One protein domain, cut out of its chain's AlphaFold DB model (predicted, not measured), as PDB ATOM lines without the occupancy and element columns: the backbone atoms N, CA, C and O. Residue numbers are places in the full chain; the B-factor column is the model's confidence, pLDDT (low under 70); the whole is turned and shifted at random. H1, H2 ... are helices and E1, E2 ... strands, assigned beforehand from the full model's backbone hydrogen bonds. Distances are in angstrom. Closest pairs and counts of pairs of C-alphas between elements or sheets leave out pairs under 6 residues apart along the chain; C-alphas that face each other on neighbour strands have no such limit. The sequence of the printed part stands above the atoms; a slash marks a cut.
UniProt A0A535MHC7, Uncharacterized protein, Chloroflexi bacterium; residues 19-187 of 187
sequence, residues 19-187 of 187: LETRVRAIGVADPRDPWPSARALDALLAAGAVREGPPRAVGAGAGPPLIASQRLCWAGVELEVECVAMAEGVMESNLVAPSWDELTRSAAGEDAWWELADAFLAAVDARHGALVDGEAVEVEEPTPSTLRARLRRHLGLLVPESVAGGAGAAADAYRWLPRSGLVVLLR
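What this domain is: This is residues 19 to 187 of the 187 residues of an uncharacterized protein of Chloroflexi bacterium (UniProt A0A535MHC7). One broad, twisted sheet of nine strands curls round two helices, H1 and H3, which pack on the same face and run opposite ways. Short H2 touches one end of H3 at the corner by their link, while four-residue H4 and H5 are near the E7, E9, E8 end of the sheet. The printed part has 169 residues, mixed in class, with E1 H1 E2 E3 E4 E5 H2 H3 E6 H4 E7 H5 E8 E9 along the chain; the sheet's order is E2 E3 E4 E5 E1 E6 E7 E9 E8, all antiparallel. It is compact, with a radius of gyration of the C-alphas of 15.4 A and spans of 47 by 40 by 26 A.

How they stand to each other: Start at the edge strand E2, residues 50 to 58, and cross to E3, 67 to 74, where N 52 and O 71 are 2.9 A apart, within hydrogen-bond range. Next come E4, 77 to 85, with N 70 to O 81 at 2.9 A, and E5, 90 to 98, with N 82 to O 94 at 2.9 A; E2 to E5 form a meander, each strand the antiparallel neighbour of the one before. Beyond are E1, 20 to 28, with N 25 to O 93 at 2.8 A, and E6, 128 to 132, with N 24 to O 130 at 2.9 A. Then find E7, 156 to 160, with N 129 to O 158 at 2.9 A; E9, 182 to 186, with N 157 to O 185 at 2.9 A; and the edge strand E8, 172 to 177, with N 174 to O 184 at 2.8 A. H1, residues 36 to 46, and H3, 109 to 123, touch at Ala 40 and Ala 123, whose C-alphas are 5.2 A apart, with a steep tilt of 41 degrees, opposite ways. H2, residues 100 to 105, touches H3 only at the corner, closest at the C-alphas of Thr 104 and Glu 110, 5.1 A. H5, 161 to 164, is over E9 at a height over the sheet of 8.5 A; H4, 147 to 150, only grazes the sheet. E5, H2, H3, E6 and E7, H5, E8 are split strand-helix-strand units, a strand between their two strands, with right-handed crossovers. In H1, H2 and H3 every O i to N i+4 pair is within hydrogen-bond range; H4 and H5 are too short for one.

Where its parts are: Find C-alpha 20 at (206.407, 239.738, 216.271), where E1 begins; it runs 25.1 A. E4 and E5 run 26.4 A and 26.5 A, and E2 bends by 70 degrees at residue 53. H3 runs 21.6 A from C-alpha 109 at (213.748, 251.763, 210.380), and E9 ends at C-alpha 186, (205.056, 239.525, 198.727).

The domain as a whole: The two C-alphas farthest apart, of Gly 61 and Ala 169, are 49.0 A apart. The printed part has no cut, and the long link is E6 to H4, residues 133 to 146. The model's pLDDT is under 70 at residues 60 to 62 and 134.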
ATOM      1  N   LEU A  19     202.179 240.485 216.611       74.75
ATOM      2  CA  LEU A  19     202.985 240.494 217.840       74.75
ATOM      3  C   LEU A  19     204.486 240.594 217.555       74.75
ATOM      4  O   LEU A  19     205.177 241.398 218.175       74.75
ATOM      5  N   GLU A  20     204.983 239.817 216.595       85.06
ATOM      6  CA  GLU A  20     206.407 239.738 216.271       85.06
ATOM      7  C   GLU A  20     206.629 239.655 214.762       85.06
ATOM      8  O   GLU A  20     205.868 239.013 214.039       85.06
ATOM      9  N   THR A  21     207.702 240.279 214.287       88.00
ATOM     10  CA  THR A  21     208.215 240.061 212.937       88.00
ATOM     11  C   THR A  21     209.188 238.898 212.982       88.00
ATOM     12  O   THR A  21     210.242 238.998 213.607       88.00
ATOM     13  N   ARG A  22     208.864 237.800 212.295       92.00
ATOM     14  CA  ARG A  22     209.728 236.620 212.249       92.00
ATOM     15  C   ARG A  22     210.183 236.307 210.830       92.00
ATOM     16  O   ARG A  22     209.372 236.031 209.947       92.00
ATOM     17  N   VAL A  23     211.499 236.278 210.653       95.00
ATOM     18  CA  VAL A  23     212.170 235.724 209.476       95.00
ATOM     19  C   VAL A  23     212.566 234.290 209.799       95.00
ATOM     20  O   VAL A  23     213.417 234.071 210.659       95.00
ATOM     21  N   ARG A  24     211.959 233.314 209.118       95.25
ATOM     22  CA  ARG A  24     212.372 231.905 209.184       95.25
ATOM     23  C   ARG A  24     213.152 231.538 207.941       95.25
ATOM     24  O   ARG A  24     212.696 231.804 206.833       95.25
ATOM     25  N   ALA A  25     214.291 230.897 208.128       95.94
ATOM     26  CA  ALA A  25     215.198 230.492 207.074       95.94
ATOM     27  C   ALA A  25     215.503 229.002 207.184       95.94
ATOM     28  O   ALA A  25     215.796 228.507 208.270       95.94
ATOM     29  N   ILE A  26     215.465 228.309 206.052       96.19
ATOM     30  CA  ILE A  26     215.897 226.925 205.924       96.19
ATOM     31  C   ILE A  26     217.289 226.906 205.304       96.19
ATOM     32  O   ILE A  26     217.538 227.499 204.252       96.19
ATOM     33  N   GLY A  27     218.192 226.207 205.979       93.06
ATOM     34  CA  GLY A  27     219.557 225.957 205.545       93.06
ATOM     35  C   GLY A  27     219.970 224.522 205.854       93.06
ATOM     36  O   GLY A  27     219.175 223.698 206.312       93.06
ATOM     37  N   VAL A  28     221.239 224.222 205.608       87.62
ATOM     38  CA  VAL A  28     221.844 222.922 205.918       87.62
ATOM     39  C   VAL A  28     223.067 223.165 206.785       87.62
ATOM     40  O   VAL A  28     223.847 224.070 206.500       87.62
ATOM     41  N   ALA A  29     223.242 222.367 207.836       81.00
ATOM     42  CA  ALA A  29     224.469 222.399 208.623       81.00
ATOM     43  C   ALA A  29     225.553 221.559 207.936       81.00
ATOM     44  O   ALA A  29     225.409 220.340 207.818       81.00
ATOM     45  N   ASP A  30     226.660 222.186 207.530       81.31
ATOM     46  CA  ASP A  30     227.891 221.442 207.255       81.31
ATOM     47  C   ASP A  30     228.535 221.069 208.605       81.31
ATOM     48  O   ASP A  30     228.818 221.956 209.414       81.31
ATOM     49  N   PRO A  31     228.789 219.778 208.889       76.69
ATOM     50  CA  PRO A  31     229.426 219.355 210.136       76.69
ATOM     51  C   PRO A  31     230.858 219.885 210.327       76.69
ATOM     52  O   PRO A  31     231.421 219.720 211.409       76.69
ATOM     53  N   ARG A  32     231.477 220.464 209.291       81.62
ATOM     54  CA  ARG A  32     232.817 221.069 209.348       81.62
ATOM     55  C   ARG A  32     232.791 222.548 209.717       81.62
ATOM     56  O   ARG A  32     233.827 223.068 210.129       81.62
ATOM     57  N   ASP A  33     231.647 223.204 209.569       83.56
ATOM     58  CA  ASP A  33     231.506 224.629 209.829       83.56
ATOM     59  C   ASP A  33     231.090 224.899 211.280       83.56
ATOM     60  O   ASP A  33     230.511 224.035 211.951       83.56
ATOM     61  N   PRO A  34     231.357 226.113 211.799       83.25
ATOM     62  CA  PRO A  34     230.737 226.552 213.037       83.25
ATOM     63  C   PRO A  34     229.217 226.417 212.945       83.25
ATOM     64  O   PRO A  34     228.615 226.698 211.907       83.25
ATOM     65  N   TRP A  35     228.592 226.024 214.055       85.38
ATOM     66  CA  TRP A  35     227.146 225.835 214.102       85.38
ATOM     67  C   TRP A  35     226.408 227.103 213.629       85.38
ATOM     68  O   TRP A  35     226.823 228.201 214.021       85.38
ATOM     69  N   PRO A  36     225.317 227.001 212.842       86.88
ATOM     70  CA  PRO A  36     224.662 228.171 212.253       86.88
ATOM     71  C   PRO A  36     224.292 229.269 213.253       86.88
ATOM     72  O   PRO A  36     224.413 230.444 212.921       86.88
ATOM     73  N   SER A  37     223.945 228.924 214.501       88.88
ATOM     74  CA  SER A  37     223.657 229.932 215.531       88.88
ATOM     75  C   SER A  37     224.876 230.767 215.924       88.88
ATOM     76  O   SER A  37     224.725 231.949 216.221       88.88
ATOM     77  N   ALA A  38     226.079 230.189 215.912       90.75
ATOM     78  CA  ALA A  38     227.313 230.921 216.180       90.75
ATOM     79  C   ALA A  38     227.610 231.906 215.043       90.75
ATOM     80  O   ALA A  38     227.861 233.078 215.306       90.75
ATOM     81  N   ARG A  39     227.478 231.462 213.785       94.00
ATOM     82  CA  ARG A  39     227.678 232.323 212.605       94.00
ATOM     83  C   ARG A  39     226.645 233.450 212.543       94.00
ATOM     84  O   ARG A  39     227.010 234.603 212.327       94.00
ATOM     85  N   ALA A  40     225.374 233.131 212.791       95.12
ATOM     86  CA  ALA A  40     224.297 234.112 212.885       95.12
ATOM     87  C   ALA A  40     224.593 235.165 213.956       95.12
ATOM     88  O   ALA A  40     224.484 236.362 213.704       95.12
ATOM     89  N   LEU A  41     225.006 234.721 215.145       95.31
ATOM     90  CA  LEU A  41     225.342 235.609 216.246       95.31
ATOM     91  C   LEU A  41     226.515 236.526 215.891       95.31
ATOM     92  O   LEU A  41     226.409 237.731 216.099       95.31
ATOM     93  N   ASP A  42     227.590 235.997 215.314       95.94
ATOM     94  CA  ASP A  42     228.742 236.801 214.900       95.94
ATOM     95  C   ASP A  42     228.353 237.860 213.856       95.94
ATOM     96  O   ASP A  42     228.765 239.017 213.968       95.94
ATOM     97  N   ALA A  43     227.496 237.511 212.891       97.00
ATOM     98  CA  ALA A  43     226.997 238.454 211.891       97.00
ATOM     99  C   ALA A  43     226.125 239.565 212.501       97.00
ATOM    100  O   ALA A  43     226.279 240.735 212.148       97.00
ATOM    101  N   LEU A  44     225.245 239.223 213.446       97.12
ATOM    102  CA  LEU A  44     224.394 240.195 214.139       97.12
ATOM    103  C   LEU A  44     225.226 241.134 215.029       97.12
ATOM    104  O   LEU A  44     224.992 242.342 215.039       97.12
ATOM    105  N   LEU A  45     226.237 240.610 215.729       96.88
ATOM    106  CA  LEU A  45     227.167 241.422 216.520       96.88
ATOM    107  C   LEU A  45     227.988 242.367 215.633       96.88
ATOM    108  O   LEU A  45     228.152 243.539 215.967       96.88
ATOM    109  N   ALA A  46     228.453 241.894 214.473       96.94
ATOM    110  CA  ALA A  46     229.145 242.730 213.492       96.94
ATOM    111  C   ALA A  46     228.247 243.843 212.920       96.94
ATOM    112  O   ALA A  46     228.741 244.910 212.559       96.94
ATOM    113  N   ALA A  47     226.929 243.623 212.884       94.81
ATOM    114  CA  ALA A  47     225.922 244.619 212.514       94.81
ATOM    115  C   ALA A  47     225.519 245.562 213.672       94.81
ATOM    116  O   ALA A  47     224.608 246.379 213.518       94.81
ATOM    117  N   GLY A  48     226.193 245.472 214.823       95.31
ATOM    118  CA  GLY A  48     225.995 246.360 215.969       95.31
ATOM    119  C   GLY A  48     224.954 245.882 216.980       95.31
ATOM    120  O   GLY A  48     224.572 246.660 217.854       95.31
ATOM    121  N   ALA A  49     224.478 244.636 216.886       96.38
ATOM    122  CA  ALA A  49     223.681 244.043 217.952       96.38
ATOM    123  C   ALA A  49     224.551 243.762 219.189       96.38
ATOM    124  O   ALA A  49     225.757 243.531 219.092       96.38
ATOM    125  N   VAL A  50     223.934 243.743 220.365       97.06
ATOM    126  CA  VAL A  50     224.585 243.459 221.649       97.06
ATOM    127  C   VAL A  50     223.822 242.346 222.347       97.06
ATOM    128  O   VAL A  50     222.598 242.336 222.329       97.06
ATOM    129  N   ARG A  51     224.526 241.392 222.966       96.56
ATOM    130  CA  ARG A  51     223.885 240.280 223.685       96.56
ATOM    131  C   ARG A  51     223.123 240.771 224.906       96.56
ATOM    132  O   ARG A  51     223.664 241.519 225.717       96.56
ATOM    133  N   GLU A  52     221.926 240.235 225.081       96.25
ATOM    134  CA  GLU A  52     221.124 240.405 226.282       96.25
ATOM    135  C   GLU A  52     221.018 239.085 227.037       96.25
ATOM    136  O   GLU A  52     220.350 238.136 226.621       96.25
ATOM    137  N   GLY A  53     221.707 239.024 228.174       91.25
ATOM    138  CA  GLY A  53     221.742 237.832 229.008       91.25
ATOM    139  C   GLY A  53     222.516 236.657 228.391       91.25
ATOM    140  O   GLY A  53     223.172 236.786 227.350       91.25
ATOM    141  N   PRO A  54     222.496 235.501 229.074       89.62
ATOM    142  CA  PRO A  54     223.230 234.323 228.638       89.62
ATOM    143  C   PRO A  54     222.551 233.635 227.439       89.62
ATOM    144  O   PRO A  54     221.320 233.669 227.332       89.62
ATOM    145  N   PRO A  55     223.326 232.953 226.575       89.75
ATOM    146  CA  PRO A  55     222.763 232.108 225.529       89.75
ATOM    147  C   PRO A  55     221.953 230.964 226.143       89.75
ATOM    148  O   PRO A  55     222.294 230.439 227.208       89.75
ATOM    149  N   ARG A  56     220.898 230.543 225.447       91.19
ATOM    150  CA  ARG A  56     220.119 229.352 225.788       91.19
ATOM    151  C   ARG A  56     220.434 228.251 224.790       91.19
ATOM    152  O   ARG A  56     220.489 228.488 223.588       91.19
ATOM    153  N   ALA A  57     220.617 227.040 225.290       89.31
ATOM    154  CA  ALA A  57     220.793 225.867 224.453       89.31
ATOM    155  C   ALA A  57     220.040 224.682 225.056       89.31
ATOM    156  O   ALA A  57     220.047 224.485 226.272       89.31
ATOM    157  N   VAL A  58     219.404 223.891 224.199       88.25
ATOM    158  CA  VAL A  58     218.705 222.651 224.547       88.25
ATOM    159  C   VAL A  58     219.295 221.534 223.691       88.25
ATOM    160  O   VAL A  58     219.387 221.674 222.474       88.25
ATOM    161  N   GLY A  59     219.730 220.428 224.298       81.75
ATOM    162  CA  GLY A  59     220.351 219.320 223.564       81.75
ATOM    163  C   GLY A  59     221.116 218.327 224.444       81.75
ATOM    164  O   GLY A  59     221.211 218.497 225.656       81.75
ATOM    165  N   ALA A  60     221.662 217.280 223.814       58.62
ATOM    166  CA  ALA A  60     222.086 216.018 224.439       58.62
ATOM    167  C   ALA A  60     223.416 216.043 225.232       58.62
ATOM    168  O   ALA A  60     223.962 214.988 225.548       58.62
ATOM    169  N   GLY A  61     223.964 217.215 225.563       61.06
ATOM    170  CA  GLY A  61     225.170 217.351 226.396       61.06
ATOM    171  C   GLY A  61     226.510 217.003 225.721       61.06
ATOM    172  O   GLY A  61     227.552 217.382 226.248       61.06
ATOM    173  N   ALA A  62     226.505 216.358 224.548       68.44
ATOM    174  CA  ALA A  62     227.677 216.150 223.696       68.44
ATOM    175  C   ALA A  62     227.310 216.371 222.216       68.44
ATOM    176  O   ALA A  62     226.407 215.717 221.699       68.44
ATOM    177  N   GLY A  63     228.016 217.285 221.543       75.38
ATOM    178  CA  GLY A  63     227.765 217.663 220.146       75.38
ATOM    179  C   GLY A  63     226.914 218.932 219.979       75.38
ATOM    180  O   GLY A  63     226.672 219.644 220.959       75.38
ATOM    181  N   PRO A  64     226.497 219.251 218.739       77.75
ATOM    182  CA  PRO A  64     225.672 220.420 218.460       77.75
ATOM    183  C   PRO A  64     224.329 220.390 219.206       77.75
ATOM    184  O   PRO A  64     223.742 219.316 219.380       77.75
ATOM    185  N   PRO A  65     223.825 221.547 219.663       84.56
ATOM    186  CA  PRO A  65     222.539 221.619 220.342       84.56
ATOM    187  C   PRO A  65     221.379 221.352 219.372       84.56
ATOM    188  O   PRO A  65     221.467 221.650 218.182       84.56
ATOM    189  N   LEU A  66     220.261 220.850 219.906       88.00
ATOM    190  CA  LEU A  66     219.007 220.732 219.154       88.00
ATOM    191  C   LEU A  66     218.371 222.104 218.941       88.00
ATOM    192  O   LEU A  66     217.822 222.368 217.880       88.00
ATOM    193  N   ILE A  67     218.452 222.971 219.949       90.56
ATOM    194  CA  ILE A  67     218.000 224.360 219.877       90.56
ATOM    195  C   ILE A  67     219.088 225.235 220.481       90.56
ATOM    196  O   ILE A  67     219.578 224.944 221.573       90.56
ATOM    197  N   ALA A  68     219.451 226.313 219.799       92.12
ATOM    198  CA  ALA A  68     220.306 227.360 220.340       92.12
ATOM    199  C   ALA A  68     219.660 228.717 220.090       92.12
ATOM    200  O   ALA A  68     219.374 229.041 218.941       92.12
ATOM    201  N   SER A  69     219.473 229.512 221.143       94.25
ATOM    202  CA  SER A  69     218.924 230.858 221.027       94.25
ATOM    203  C   SER A  69     219.685 231.894 221.848       94.25
ATOM    204  O   SER A  69     220.321 231.595 222.863       94.25
ATOM    205  N   GLN A  70     219.646 233.139 221.383       96.12
ATOM    206  CA  GLN A  70     220.282 234.283 222.023       96.12
ATOM    207  C   GLN A  70     219.411 235.520 221.831       96.12
ATOM    208  O   GLN A  70     219.054 235.876 220.709       96.12
ATOM    209  N   ARG A  71     219.126 236.207 222.940       97.25
ATOM    210  CA  ARG A  71     218.506 237.532 222.910       97.25
ATOM    211  C   ARG A  71     219.547 238.611 222.686       97.25
ATOM    212  O   ARG A  71     220.686 238.497 223.152       97.25
ATOM    213  N   LEU A  72     219.161 239.631 221.948       97.25
ATOM    214  CA  LEU A  72     220.020 240.701 221.484       97.25
ATOM    215  C   LEU A  72     219.259 242.026 221.577       97.25
ATOM    216  O   LEU A  72     218.039 242.051 221.490       97.25
ATOM    217  N   CYS A  73     219.989 243.126 221.670       96.00
ATOM    218  CA  CYS A  73     219.469 244.464 221.441       96.00
ATOM    219  C   CYS A  73     220.242 245.098 220.295       96.00
ATOM    220  O   CYS A  73     221.474 245.079 220.272       96.00
ATOM    221  N   TRP A  74     219.524 245.653 219.329       95.75
ATOM    222  CA  TRP A  74     220.093 246.287 218.151       95.75
ATOM    223  C   TRP A  74     219.393 247.615 217.909       95.75
ATOM    224  O   TRP A  74     218.188 247.657 217.689       95.75
ATOM    225  N   ALA A  75     220.138 248.718 218.001       92.31
ATOM    226  CA  ALA A  75     219.586 250.071 217.879       92.31
ATOM    227  C   ALA A  75     218.361 250.342 218.792       92.31
ATOM    228  O   ALA A  75     217.457 251.091 218.426       92.31
ATOM    229  N   GLY A  76     218.332 249.735 219.985       90.25
ATOM    230  CA  GLY A  76     217.213 249.837 220.930       90.25
ATOM    231  C   GLY A  76     216.021 248.924 220.620       90.25
ATOM    232  O   GLY A  76     215.008 249.015 221.305       90.25
ATOM    233  N   VAL A  77     216.130 248.062 219.606       92.56
ATOM    234  CA  VAL A  77     215.144 247.036 219.251       92.56
ATOM    235  C   VAL A  77     215.580 245.708 219.862       92.56
ATOM    236  O   VAL A  77     216.698 245.250 219.619       92.56
ATOM    237  N   GLU A  78     214.701 245.093 220.649       94.00
ATOM    238  CA  GLU A  78     214.909 243.733 221.152       94.00
ATOM    239  C   GLU A  78     214.850 242.742 219.989       94.00
ATOM    240  O   GLU A  78     213.989 242.840 219.124       94.00
ATOM    241  N   LEU A  79     215.763 241.785 219.946       95.44
ATOM    242  CA  LEU A  79     215.823 240.750 218.924       95.44
ATOM    243  C   LEU A  79     216.049 239.395 219.588       95.44
ATOM    244  O   LEU A  79     216.697 239.288 220.631       95.44
ATOM    245  N   GLU A  80     215.597 238.333 218.938       95.44
ATOM    246  CA  GLU A  80     215.969 236.969 219.294       95.44
ATOM    247  C   GLU A  80     216.425 236.224 218.044       95.44
ATOM    248  O   GLU A  80     215.761 236.246 217.009       95.44
ATOM    249  N   VAL A  81     217.580 235.572 218.137       96.06
ATOM    250  CA  VAL A  81     218.019 234.597 217.140       96.06
ATOM    251  C   VAL A  81     217.853 233.204 217.723       96.06
ATOM    252  O   VAL A  81     218.254 232.962 218.859       96.06
ATOM    253  N   GLU A  82     217.275 232.290 216.952       94.81
ATOM    254  CA  GLU A  82     217.072 230.895 217.339       94.81
ATOM    255  C   GLU A  82     217.387 229.972 216.161       94.81
ATOM    256  O   GLU A  82     216.873 230.160 215.065       94.81
ATOM    257  N   CYS A  83     218.198 228.943 216.378       93.31
ATOM    258  CA  CYS A  83     218.444 227.887 215.400       93.31
ATOM    259  C   CYS A  83     217.981 226.545 215.962       93.31
ATOM    260  O   CYS A  83     218.346 226.185 217.084       93.31
ATOM    261  N   VAL A  84     217.233 225.794 215.155       91.81
ATOM    262  CA  VAL A  84     216.629 224.506 215.496       91.81
ATOM    263  C   VAL A  84     217.124 223.439 214.529       91.81
ATOM    264  O   VAL A  84     216.945 223.551 213.315       91.81
ATOM    265  N   ALA A  85     217.746 222.397 215.076       89.56
ATOM    266  CA  ALA A  85     218.156 221.226 214.323       89.56
ATOM    267  C   ALA A  85     216.939 220.396 213.928       89.56
ATOM    268  O   ALA A  85     216.125 220.020 214.774       89.56
ATOM    269  N   MET A  86     216.844 220.087 212.641       86.38
ATOM    270  CA  MET A  86     215.834 219.200 212.086       86.38
ATOM    271  C   MET A  86     216.470 217.868 211.668       86.38
ATOM    272  O   MET A  86     217.662 217.617 211.862       86.38
ATOM    273  N   ALA A  87     215.645 216.974 211.128       83.56
ATOM    274  CA  ALA A  87     216.121 215.711 210.585       83.56
ATOM    275  C   ALA A  87     217.096 215.935 209.413       83.56
ATOM    276  O   ALA A  87     217.068 216.967 208.746       83.56
ATOM    277  N   GLU A  88     217.955 214.943 209.164       83.25
ATOM    278  CA  GLU A  88     218.793 214.870 207.953       83.25
ATOM    279  C   GLU A  88     219.769 216.051 207.761       83.25
ATOM    280  O   GLU A  88     220.198 216.340 206.648       83.25
ATOM    281  N   GLY A  89     220.162 216.724 208.851       83.88
ATOM    282  CA  GLY A  89     221.117 217.842 208.809       83.88
ATOM    283  C   GLY A  89     220.511 219.168 208.339       83.88
ATOM    284  O   GLY A  89     221.239 220.146 208.151       83.88
ATOM    285  N   VAL A  90     219.187 219.214 208.170       90.06
ATOM    286  CA  VAL A  90     218.444 220.447 207.910       90.06
ATOM    287  C   VAL A  90     218.421 221.308 209.166       90.06
ATOM    288  O   VAL A  90     218.323 220.813 210.291       90.06
ATOM    289  N   MET A  91     218.488 222.616 208.956       92.00
ATOM    290  CA  MET A  91     218.431 223.617 210.006       92.00
ATOM    291  C   MET A  91     217.355 224.644 209.695       92.00
ATOM    292  O   MET A  91     217.328 225.203 208.599       92.00
ATOM    293  N   GLU A  92     216.531 224.956 210.691       94.56
ATOM    294  CA  GLU A  92     215.702 226.159 210.671       94.56
ATOM    295  C   GLU A  92     216.357 227.228 211.540       94.56
ATOM    296  O   GLU A  92     216.696 226.984 212.696       94.56
ATOM    297  N   SER A  93     216.546 228.417 210.981       95.50
ATOM    298  CA  SER A  93     217.056 229.584 211.693       95.50
ATOM    299  C   SER A  93     216.007 230.685 211.692       95.50
ATOM    300  O   SER A  93     215.416 231.006 210.666       95.50
ATOM    301  N   ASN A  94     215.789 231.276 212.852       95.38
ATOM    302  CA  ASN A  94     214.775 232.269 213.128       95.38
ATOM    303  C   ASN A  94     215.471 233.560 213.562       95.38
ATOM    304  O   ASN A  94     216.300 233.536 214.473       95.38
ATOM    305  N   LEU A  95     215.100 234.674 212.940       96.25
ATOM    306  CA  LEU A  95     215.364 236.015 213.448       96.25
ATOM    307  C   LEU A  95     214.020 236.644 213.805       96.25
ATOM    308  O   LEU A  95     213.158 236.825 212.943       96.25
ATOM    309  N   VAL A  96     213.845 236.930 215.088       94.31
ATOM    310  CA  VAL A  96     212.618 237.458 215.673       94.31
ATOM    311  C   VAL A  96     212.869 238.887 216.120       94.31
ATOM    312  O   VAL A  96     213.882 239.184 216.755       94.31
ATOM    313  N   ALA A  97     211.931 239.761 215.790       92.75
ATOM    314  CA  ALA A  97     211.883 241.149 216.210       92.75
ATOM    315  C   ALA A  97     210.451 241.498 216.658       92.75
ATOM    316  O   ALA A  97     209.529 240.712 216.419       92.75
ATOM    317  N   PRO A  98     210.226 242.675 217.265       90.56
ATOM    318  CA  PRO A  98     208.896 243.179 217.551       90.56
ATOM    319  C   PRO A  98     208.033 243.294 216.295       90.56
ATOM    320  O   PRO A  98     208.480 243.061 215.163       90.56
ATOM    321  N   SER A  99     206.771 243.666 216.492       88.75
ATOM    322  CA  SER A  99     205.848 243.889 215.383       88.75
ATOM    323  C   SER A  99     206.444 244.832 214.328       88.75
ATOM    324  O   SER A  99     207.214 245.747 214.629       88.75
ATOM    325  N   TRP A 100     206.073 244.624 213.071       87.75
ATOM    326  CA  TRP A 100     206.520 245.409 211.928       87.75
ATOM    327  C   TRP A 100     206.285 246.905 212.134       87.75
ATOM    328  O   TRP A 100     207.136 247.725 211.798       87.75
ATOM    329  N   ASP A 101     205.156 247.274 212.739       84.81
ATOM    330  CA  ASP A 101     204.843 248.668 213.047       84.81
ATOM    331  C   ASP A 101     205.789 249.253 214.108       84.81
ATOM    332  O   ASP A 101     206.144 250.428 214.045       84.81
ATOM    333  N   GLU A 102     206.216 248.477 215.103       86.25
ATOM    334  CA  GLU A 102     207.235 248.918 216.066       86.25
ATOM    335  C   GLU A 102     208.616 249.008 215.420       86.25
ATOM    336  O   GLU A 102     209.303 250.019 215.561       86.25
ATOM    337  N   LEU A 103     208.985 248.001 214.635       86.75
ATOM    338  CA  LEU A 103     210.260 247.936 213.938       86.75
ATOM    339  C   LEU A 103     210.431 249.082 212.931       86.75
ATOM    340  O   LEU A 103     211.472 249.737 212.903       86.75
ATOM    341  N   THR A 104     209.401 249.380 212.141       83.56
ATOM    342  CA  THR A 104     209.438 250.464 211.143       83.56
ATOM    343  C   THR A 104     209.406 251.855 211.768       83.56
ATOM    344  O   THR A 104     209.905 252.800 211.157       83.56
ATOM    345  N   ARG A 105     208.859 251.992 212.985       83.75
ATOM    346  CA  ARG A 105     208.906 253.232 213.780       83.75
ATOM    347  C   ARG A 105     210.172 253.371 214.625       83.75
ATOM    348  O   ARG A 105     210.409 254.455 215.159       83.75
ATOM    349  N   SER A 106     210.962 252.309 214.767       84.19
ATOM    350  CA  SER A 106     212.234 252.355 215.488       84.19
ATOM    351  C   SER A 106     213.235 253.295 214.806       84.19
ATOM    352  O   SER A 106     213.114 253.612 213.622       84.19
ATOM    353  N   ALA A 107     214.266 253.714 215.543       73.19
ATOM    354  CA  ALA A 107     215.319 254.573 215.002       73.19
ATOM    355  C   ALA A 107     216.104 253.925 213.844       73.19
ATOM    356  O   ALA A 107     216.656 254.644 213.015       73.19
ATOM    357  N   ALA A 108     216.150 252.590 213.778       82.06
ATOM    358  CA  ALA A 108     216.809 251.863 212.695       82.06
ATOM    359  C   ALA A 108     215.989 251.892 211.393       82.06
ATOM    360  O   ALA A 108     216.543 252.032 210.302       82.06
ATOM    361  N   GLY A 109     214.663 251.796 211.513       87.12
ATOM    362  CA  GLY A 109     213.748 251.763 210.380       87.12
ATOM    363  C   GLY A 109     213.855 250.495 209.523       87.12
ATOM    364  O   GLY A 109     214.617 249.567 209.787       87.12
ATOM    365  N   GLU A 110     213.051 250.462 208.461       90.06
ATOM    366  CA  GLU A 110     212.877 249.275 207.615       90.06
ATOM    367  C   GLU A 110     214.146 248.875 206.845       90.06
ATOM    368  O   GLU A 110     214.456 247.693 206.710       90.06
ATOM    369  N   ASP A 111     214.879 249.852 206.307       91.38
ATOM    370  CA  ASP A 111     216.021 249.569 205.438       91.38
ATOM    371  C   ASP A 111     217.167 248.911 206.214       91.38
ATOM    372  O   ASP A 111     217.689 247.887 205.772       91.38
ATOM    373  N   ALA A 112     217.466 249.414 207.414       92.94
ATOM    374  CA  ALA A 112     218.459 248.812 208.294       92.94
ATOM    375  C   ALA A 112     218.043 247.405 208.755       92.94
ATOM    376  O   ALA A 112     218.891 246.524 208.888       92.94
ATOM    377  N   TRP A 113     216.742 247.167 208.974       93.69
ATOM    378  CA  TRP A 113     216.249 245.835 209.327       93.69
ATOM    379  C   TRP A 113     216.531 244.821 208.224       93.69
ATOM    380  O   TRP A 113     217.001 243.723 208.505       93.69
ATOM    381  N   TRP A 114     216.285 245.180 206.965       94.69
ATOM    382  CA  TRP A 114     216.566 244.267 205.862       94.69
ATOM    383  C   TRP A 114     218.058 244.029 205.652       94.69
ATOM    384  O   TRP A 114     218.431 242.922 205.284       94.69
ATOM    385  N   GLU A 115     218.913 245.019 205.914       95.81
ATOM    386  CA  GLU A 115     220.368 244.815 205.913       95.81
ATOM    387  C   GLU A 115     220.810 243.841 207.015       95.81
ATOM    388  O   GLU A 115     221.656 242.975 206.774       95.81
ATOM    389  N   LEU A 116     220.212 243.946 208.207       96.94
ATOM    390  CA  LEU A 116     220.435 243.016 209.312       96.94
ATOM    391  C   LEU A 116     219.942 241.604 208.963       96.94
ATOM    392  O   LEU A 116     220.679 240.632 209.133       96.94
ATOM    393  N   ALA A 117     218.718 241.491 208.443       96.94
ATOM    394  CA  ALA A 117     218.123 240.225 208.036       96.94
ATOM    395  C   ALA A 117     218.930 239.556 206.912       96.94
ATOM    396  O   ALA A 117     219.151 238.353 206.967       96.94
ATOM    397  N   ASP A 118     219.432 240.315 205.935       98.06
ATOM    398  CA  ASP A 118     220.297 239.792 204.871       98.06
ATOM    399  C   ASP A 118     221.634 239.272 205.423       98.06
ATOM    400  O   ASP A 118     222.091 238.194 205.043       98.06
ATOM    401  N   ALA A 119     222.244 239.990 206.375       98.00
ATOM    402  CA  ALA A 119     223.454 239.529 207.060       98.00
ATOM    403  C   ALA A 119     223.218 238.213 207.815       98.00
ATOM    404  O   ALA A 119     224.030 237.293 207.730       98.00
ATOM    405  N   PHE A 120     222.091 238.122 208.523       98.00
ATOM    406  CA  PHE A 120     221.661 236.914 209.215       98.00
ATOM    407  C   PHE A 120     221.447 235.747 208.241       98.00
ATOM    408  O   PHE A 120     222.026 234.681 208.439       98.00
ATOM    409  N   LEU A 121     220.668 235.959 207.176       97.88
ATOM    410  CA  LEU A 121     220.351 234.945 206.165       97.88
ATOM    411  C   LEU A 121     221.613 234.408 205.486       97.88
ATOM    412  O   LEU A 121     221.745 233.200 205.305       97.88
ATOM    413  N   ALA A 122     222.557 235.290 205.160       96.94
ATOM    414  CA  ALA A 122     223.842 234.896 204.599       96.94
ATOM    415  C   ALA A 122     224.662 234.057 205.590       96.94
ATOM    416  O   ALA A 122     225.220 233.032 205.219       96.94
ATOM    417  N   ALA A 123     224.708 234.450 206.866       96.50
ATOM    418  CA  ALA A 123     225.504 233.759 207.881       96.50
ATOM    419  C   ALA A 123     225.000 232.343 208.213       96.50
ATOM    420  O   ALA A 123     225.770 231.491 208.666       96.50
ATOM    421  N   VAL A 124     223.709 232.083 208.003       95.31
ATOM    422  CA  VAL A 124     223.109 230.754 208.192       95.31
ATOM    423  C   VAL A 124     223.055 229.928 206.905       95.31
ATOM    424  O   VAL A 124     222.466 228.851 206.929       95.31
ATOM    425  N   ASP A 125     223.666 230.400 205.812       95.00
ATOM    426  CA  ASP A 125     223.585 229.789 204.477       95.00
ATOM    427  C   ASP A 125     222.131 229.485 204.068       95.00
ATOM    428  O   ASP A 125     221.792 228.382 203.620       95.00
ATOM    429  N   ALA A 126     221.240 230.460 204.282       96.00
ATOM    430  CA  ALA A 126     219.824 230.317 203.978       96.00
ATOM    431  C   ALA A 126     219.610 230.024 202.487       96.00
ATOM    432  O   ALA A 126     220.052 230.776 201.620       96.00
ATOM    433  N   ARG A 127     218.869 228.955 202.186       95.94
ATOM    434  CA  ARG A 127     218.483 228.586 200.813       95.94
ATOM    435  C   ARG A 127     217.132 229.158 200.423       95.94
ATOM    436  O   ARG A 127     216.919 229.567 199.286       95.94
ATOM    437  N   HIS A 128     216.213 229.180 201.378       96.50
ATOM    438  CA  HIS A 128     214.889 229.771 201.259       96.50
ATOM    439  C   HIS A 128     214.319 230.022 202.651       96.50
ATOM    440  O   HIS A 128     214.936 229.705 203.668       96.50
ATOM    441  N   GLY A 129     213.131 230.600 202.708       96.12
ATOM    442  CA  GLY A 129     212.493 230.927 203.966       96.12
ATOM    443  C   GLY A 129     211.154 231.616 203.784       96.12
ATOM    444  O   GLY A 129     210.589 231.661 202.687       96.12
ATOM    445  N   ALA A 130     210.660 232.189 204.871       95.00
ATOM    446  CA  ALA A 130     209.415 232.930 204.888       95.00
ATOM    447  C   ALA A 130     209.416 234.018 205.965       95.00
ATOM    448  O   ALA A 130     210.086 233.918 206.994       95.00
ATOM    449  N   LEU A 131     208.608 235.045 205.713       93.06
ATOM    450  CA  LEU A 131     208.112 235.956 206.733       93.06
ATOM    451  C   LEU A 131     206.826 235.337 207.267       93.06
ATOM    452  O   LEU A 131     205.846 235.222 206.525       93.06
ATOM    453  N   VAL A 132     206.839 234.886 208.516       83.94
ATOM    454  CA  VAL A 132     205.752 234.063 209.059       83.94
ATOM    455  C   VAL A 132     204.955 234.805 210.121       83.94
ATOM    456  O   VAL A 132     205.510 235.588 210.887       83.94
ATOM    457  N   ASP A 133     203.669 234.474 210.199       70.62
ATOM    458  CA  ASP A 133     202.761 234.854 211.287       70.62
ATOM    459  C   ASP A 133     202.218 233.583 211.971       70.62
ATOM    460  O   ASP A 133     201.018 233.369 212.110       70.62
ATOM    461  N   GLY A 134     203.127 232.659 212.309       62.19
ATOM    462  CA  GLY A 134     202.832 231.465 213.113       62.19
ATOM    463  C   GLY A 134     202.804 230.115 212.382       62.19
ATOM    464  O   GLY A 134     202.917 229.089 213.052       62.19
ATOM    465  N   GLU A 135     202.722 230.071 211.048       75.62
ATOM    466  CA  GLU A 135     202.879 228.807 210.304       75.62
ATOM    467  C   GLU A 135     204.357 228.385 210.196       75.62
ATOM    468  O   GLU A 135     205.265 229.216 210.103       75.62
ATOM    469  N   ALA A 136     204.601 227.070 210.214       82.38
ATOM    470  CA  ALA A 136     205.928 226.510 209.973       82.38
ATOM    471  C   ALA A 136     206.329 226.716 208.507       82.38
ATOM    472  O   ALA A 136     205.494 226.607 207.605       82.38
ATOM    473  N   VAL A 137     207.610 226.989 208.262       87.38
ATOM    474  CA  VAL A 137     208.126 227.095 206.895       87.38
ATOM    475  C   VAL A 137     208.362 225.699 206.317       87.38
ATOM    476  O   VAL A 137     208.786 224.781 207.018       87.38
ATOM    477  N   GLU A 138     208.067 225.517 205.033       90.81
ATOM    478  CA  GLU A 138     208.304 224.246 204.355       90.81
ATOM    479  C   GLU A 138     209.807 223.952 204.205       90.81
ATOM    480  O   GLU A 138     210.585 224.821 203.797       90.81
ATOM    481  N   VAL A 139     210.205 222.706 204.482       90.75
ATOM    482  CA  VAL A 139     211.602 222.254 204.375       90.75
ATOM    483  C   VAL A 139     212.040 222.149 202.917       90.75
ATOM    484  O   VAL A 139     213.179 222.472 202.591       90.75
ATOM    485  N   GLU A 140     211.147 221.732 202.019       91.75
ATOM    486  CA  GLU A 140     211.471 221.596 200.604       91.75
ATOM    487  C   GLU A 140     211.691 222.962 199.953       91.75
ATOM    488  O   GLU A 140     210.945 223.919 200.198       91.75
ATOM    489  N   GLU A 141     212.663 223.038 199.046       92.50
ATOM    490  CA  GLU A 141     212.936 224.260 198.295       92.50
ATOM    491  C   GLU A 141     211.700 224.706 197.481       92.50
ATOM    492  O   GLU A 141     210.965 223.878 196.925       92.50
ATOM    493  N   PRO A 142     211.415 226.018 197.425       92.56
ATOM    494  CA  PRO A 142     210.300 226.547 196.659       92.56
ATOM    495  C   PRO A 142     210.552 226.382 195.160       92.56
ATOM    496  O   PRO A 142     211.665 226.528 194.662       92.56
ATOM    497  N   THR A 143     209.477 226.160 194.414       92.88
ATOM    498  CA  THR A 143     209.495 226.131 192.950       92.88
ATOM    499  C   THR A 143     208.479 227.139 192.428       92.88
ATOM    500  O   THR A 143     207.519 227.448 193.141       92.88
ATOM    501  N   PRO A 144     208.611 227.633 191.182       90.75
ATOM    502  CA  PRO A 144     207.662 228.603 190.632       90.75
ATOM    503  C   PRO A 144     206.189 228.181 190.763       90.75
ATOM    504  O   PRO A 144     205.321 229.005 191.047       90.75
ATOM    505  N   SER A 145     205.897 226.881 190.633       89.69
ATOM    506  CA  SER A 145     204.536 226.345 190.737       89.69
ATOM    507  C   SER A 145     203.983 226.301 192.167       89.69
ATOM    508  O   SER A 145     202.762 226.277 192.335       89.69
ATOM    509  N   THR A 146     204.830 226.320 193.202       91.12
ATOM    510  CA  THR A 146     204.399 226.251 194.610       91.12
ATOM    511  C   THR A 146     204.272 227.619 195.277       91.12
ATOM    512  O   THR A 146     203.566 227.734 196.282       91.12
ATOM    513  N   LEU A 147     204.861 228.675 194.698       91.00
ATOM    514  CA  LEU A 147     204.909 230.023 195.286       91.00
ATOM    515  C   LEU A 147     203.536 230.547 195.710       91.00
ATOM    516  O   LEU A 147     203.365 231.018 196.831       91.00
ATOM    517  N   ARG A 148     202.522 230.404 194.849       89.69
ATOM    518  CA  ARG A 148     201.168 230.900 195.135       89.69
ATOM    519  C   ARG A 148     200.530 230.225 196.348       89.69
ATOM    520  O   ARG A 148     199.759 230.861 197.062       89.69
ATOM    521  N   ALA A 149     200.788 228.932 196.538       89.69
ATOM    522  CA  ALA A 149     200.263 228.183 197.672       89.69
ATOM    523  C   ALA A 149     200.997 228.566 198.963       89.69
ATOM    524  O   ALA A 149     200.345 228.789 199.977       89.69
ATOM    525  N   ARG A 150     202.323 228.731 198.907       91.00
ATOM    526  CA  ARG A 150     203.134 229.140 200.064       91.00
ATOM    527  C   ARG A 150     202.843 230.579 200.504       91.00
ATOM    528  O   ARG A 150     202.639 230.831 201.683       91.00
ATOM    529  N   LEU A 151     202.665 231.511 199.567       89.44
ATOM    530  CA  LEU A 151     202.229 232.884 199.869       89.44
ATOM    531  C   LEU A 151     200.813 232.968 200.459       89.44
ATOM    532  O   LEU A 151     200.423 234.004 200.981       89.44
ATOM    533  N   ARG A 152     199.993 231.910 200.376       88.75
ATOM    534  CA  ARG A 152     198.708 231.880 201.099       88.75
ATOM    535  C   ARG A 152     198.868 231.653 202.597       88.75
ATOM    536  O   ARG A 152     197.951 232.020 203.321       88.75
ATOM    537  N   ARG A 153     199.980 231.044 203.001       88.38
ATOM    538  CA  ARG A 153     200.304 230.634 204.372       88.38
ATOM    539  C   ARG A 153     201.169 231.656 205.098       88.38
ATOM    540  O   ARG A 153     201.053 231.823 206.304       88.38
ATOM    541  N   HIS A 154     202.006 232.358 204.339       90.31
ATOM    542  CA  HIS A 154     203.028 233.258 204.864       90.31
ATOM    543  C   HIS A 154     202.777 234.705 204.443       90.31
ATOM    544  O   HIS A 154     202.171 234.961 203.401       90.31
ATOM    545  N   LEU A 155     203.288 235.655 205.228       89.56
ATOM    546  CA  LEU A 155     203.225 237.084 204.900       89.56
ATOM    547  C   LEU A 155     204.119 237.424 203.701       89.56
ATOM    548  O   LEU A 155     203.806 238.316 202.917       89.56
ATOM    549  N   GLY A 156     205.215 236.682 203.549       92.06
ATOM    550  CA  GLY A 156     206.146 236.790 202.437       92.06
ATOM    551  C   GLY A 156     207.031 235.558 202.338       92.06
ATOM    552  O   GLY A 156     207.141 234.784 203.288       92.06
ATOM    553  N   LEU A 157     207.671 235.371 201.188       94.69
ATOM    554  CA  LEU A 157     208.629 234.290 200.967       94.69
ATOM    555  C   LEU A 157     210.029 234.847 200.755       94.69
ATOM    556  O   LEU A 157     210.196 235.894 200.138       94.69
ATOM    557  N   LEU A 158     211.024 234.099 201.212       96.50
ATOM    558  CA  LEU A 158     212.423 234.285 200.856       96.50
ATOM    559  C   LEU A 158     212.787 233.172 199.881       96.50
ATOM    560  O   LEU A 158     212.754 231.997 200.247       96.50
ATOM    561  N   VAL A 159     213.086 233.520 198.636       96.25
ATOM    562  CA  VAL A 159     213.373 232.531 197.589       96.25
ATOM    563  C   VAL A 159     214.643 232.893 196.824       96.25
ATOM    564  O   VAL A 159     214.968 234.078 196.736       96.25
ATOM    565  N   PRO A 160     215.339 231.918 196.218       94.56
ATOM    566  CA  PRO A 160     216.418 232.214 195.284       94.56
ATOM    567  C   PRO A 160     215.930 233.064 194.107       94.56
ATOM    568  O   PRO A 160     214.805 232.893 193.623       94.56
ATOM    569  N   GLU A 161     216.795 233.931 193.582       89.12
ATOM    570  CA  GLU A 161     216.479 234.787 192.428       89.12
ATOM    571  C   GLU A 161     215.987 233.985 191.206       89.12
ATOM    572  O   GLU A 161     215.032 234.382 190.532       89.12
ATOM    573  N   SER A 162     216.570 232.804 190.972       89.06
ATOM    574  CA  SER A 162     216.177 231.887 189.893       89.06
ATOM    575  C   SER A 162     214.715 231.434 189.984       89.06
ATOM    576  O   SER A 162     214.082 231.171 188.961       89.06
ATOM    577  N   VAL A 163     214.162 231.367 191.198       91.06
ATOM    578  CA  VAL A 163     212.768 230.997 191.463       91.06
ATOM    579  C   VAL A 163     211.862 232.227 191.393       91.06
ATOM    580  O   VAL A 163     210.755 232.138 190.859       91.06
ATOM    581  N   ALA A 164     212.336 233.382 191.873       86.62
ATOM    582  CA  ALA A 164     211.584 234.638 191.873       86.62
ATOM    583  C   ALA A 164     211.125 235.057 190.466       86.62
ATOM    584  O   ALA A 164     209.979 235.469 190.290       86.62
ATOM    585  N   GLY A 165     211.971 234.869 189.446       81.12
ATOM    586  CA  GLY A 165     211.621 235.163 188.048       81.12
ATOM    587  C   GLY A 165     210.434 234.351 187.505       81.12
ATOM    588  O   GLY A 165     209.800 234.758 186.533       81.12
ATOM    589  N   GLY A 166     210.097 233.226 188.145       79.19
ATOM    590  CA  GLY A 166     208.961 232.374 187.797       79.19
ATOM    591  C   GLY A 166     207.652 232.705 188.525       79.19
ATOM    592  O   GLY A 166     206.652 232.033 188.279       79.19
ATOM    593  N   ALA A 167     207.624 233.712 189.406       77.19
ATOM    594  CA  ALA A 167     206.440 234.041 190.205       77.19
ATOM    595  C   ALA A 167     205.248 234.546 189.372       77.19
ATOM    596  O   ALA A 167     204.089 234.343 189.752       77.19
ATOM    597  N   GLY A 168     205.509 235.165 188.215       75.94
ATOM    598  CA  GLY A 168     204.468 235.731 187.357       75.94
ATOM    599  C   GLY A 168     203.560 236.697 188.128       75.94
ATOM    600  O   GLY A 168     204.029 237.478 188.940       75.94
ATOM    601  N   ALA A 169     202.246 236.617 187.911       72.88
ATOM    602  CA  ALA A 169     201.261 237.451 188.613       72.88
ATOM    603  C   ALA A 169     200.902 236.954 190.031       72.88
ATOM    604  O   ALA A 169     199.902 237.393 190.599       72.88
ATOM    605  N   ALA A 170     201.612 235.956 190.568       72.25
ATOM    606  CA  ALA A 170     201.306 235.393 191.883       72.25
ATOM    607  C   ALA A 170     202.001 236.124 193.039       72.25
ATOM    608  O   ALA A 170     201.585 235.917 194.180       72.25
ATOM    609  N   ALA A 171     203.050 236.895 192.748       82.00
ATOM    610  CA  ALA A 171     203.849 237.604 193.735       82.00
ATOM    611  C   ALA A 171     204.610 238.764 193.090       82.00
ATOM    612  O   ALA A 171     205.039 238.649 191.941       82.00
ATOM    613  N   ASP A 172     204.867 239.806 193.870       86.31
ATOM    614  CA  ASP A 172     205.754 240.897 193.498       86.31
ATOM    615  C   ASP A 172     207.084 240.792 194.252       86.31
ATOM    616  O   ASP A 172     207.139 240.498 195.452       86.31
ATOM    617  N   ALA A 173     208.179 241.053 193.535       90.38
ATOM    618  CA  ALA A 173     209.494 241.185 194.144       90.38
ATOM    619  C   ALA A 173     209.534 242.463 194.984       90.38
ATOM    620  O   ALA A 173     209.550 243.576 194.455       90.38
ATOM    621  N   TYR A 174     209.557 242.287 196.300       90.19
ATOM    622  CA  TYR A 174     209.577 243.385 197.254       90.19
ATOM    623  C   TYR A 174     210.986 243.935 197.451       90.19
ATOM    624  O   TYR A 174     211.208 245.145 197.377       90.19
ATOM    625  N   ARG A 175     211.954 243.044 197.691       92.31
ATOM    626  CA  ARG A 175     213.343 243.422 197.968       92.31
ATOM    627  C   ARG A 175     214.311 242.315 197.576       92.31
ATOM    628  O   ARG A 175     214.033 241.141 197.797       92.31
ATOM    629  N   TRP A 176     215.459 242.706 197.036       95.06
ATOM    630  CA  TRP A 176     216.601 241.818 196.840       95.06
ATOM    631  C   TRP A 176     217.564 241.930 198.026       95.06
ATOM    632  O   TRP A 176     217.842 243.037 198.487       95.06
ATOM    633  N   LEU A 177     218.040 240.785 198.508       96.50
ATOM    634  CA  LEU A 177     218.937 240.628 199.647       96.50
ATOM    635  C   LEU A 177     220.291 240.111 199.120       96.50
ATOM    636  O   LEU A 177     220.459 238.907 198.907       96.50
ATOM    637  N   PRO A 178     221.232 241.013 198.785       95.31
ATOM    638  CA  PRO A 178     222.411 240.665 197.999       95.31
ATOM    639  C   PRO A 178     223.422 239.768 198.721       95.31
ATOM    640  O   PRO A 178     224.149 239.046 198.044       95.31
ATOM    641  N   ARG A 179     223.510 239.799 200.059       96.31
ATOM    642  CA  ARG A 179     224.480 238.972 200.803       96.31
ATOM    643  C   ARG A 179     224.061 237.507 200.816       96.31
ATOM    644  O   ARG A 179     224.904 236.635 200.645       96.31
ATOM    645  N   SER A 180     222.772 237.256 201.009       96.06
ATOM    646  CA  SER A 180     222.174 235.918 200.998       96.06
ATOM    647  C   SER A 180     221.820 235.426 199.593       96.06
ATOM    648  O   SER A 180     221.643 234.229 199.390       96.06
ATOM    649  N   GLY A 181     221.709 236.326 198.609       95.50
ATOM    650  CA  GLY A 181     221.266 235.987 197.253       95.50
ATOM    651  C   GLY A 181     219.768 235.672 197.162       95.50
ATOM    652  O   GLY A 181     219.319 235.057 196.191       95.50
ATOM    653  N   LEU A 182     218.989 236.081 198.168       97.12
ATOM    654  CA  LEU A 182     217.557 235.815 198.260       97.12
ATOM    655  C   LEU A 182     216.725 237.019 197.813       97.12
ATOM    656  O   LEU A 182     217.151 238.174 197.842       97.12
ATOM    657  N   VAL A 183     215.495 236.740 197.405       96.25
ATOM    658  CA  VAL A 183     214.484 237.736 197.056       96.25
ATOM    659  C   VAL A 183     213.305 237.582 198.003       96.25
ATOM    660  O   VAL A 183     212.774 236.484 198.178       96.25
ATOM    661  N   VAL A 184     212.880 238.701 198.587       95.44
ATOM    662  CA  VAL A 184     211.632 238.808 199.339       95.44
ATOM    663  C   VAL A 184     210.489 238.945 198.340       95.44
ATOM    664  O   VAL A 184     210.416 239.935 197.609       95.44
ATOM    665  N   LEU A 185     209.597 237.963 198.315       93.06
ATOM    666  CA  LEU A 185     208.356 237.999 197.550       93.06
ATOM    667  C   LEU A 185     207.181 238.286 198.475       93.06
ATOM    668  O   LEU A 185     207.020 237.609 199.493       93.06
ATOM    669  N   LEU A 186     206.339 239.237 198.083       90.50
ATOM    670  CA  LEU A 186     205.056 239.525 198.727       90.50
ATOM    671  C   LEU A 186     203.907 239.256 197.748       90.50
ATOM    672  O   LEU A 186     204.133 239.054 196.555       90.50
ATOM    673  N   ARG A 187     202.682 239.195 198.270       83.62
ATOM    674  CA  ARG A 187     201.461 238.991 197.476       83.62
ATOM    675  C   ARG A 187     201.002 240.246 196.760       83.62
ATOM    676  O   ARG A 187     201.195 241.339 197.334       83.62
TER     677      ARG A 187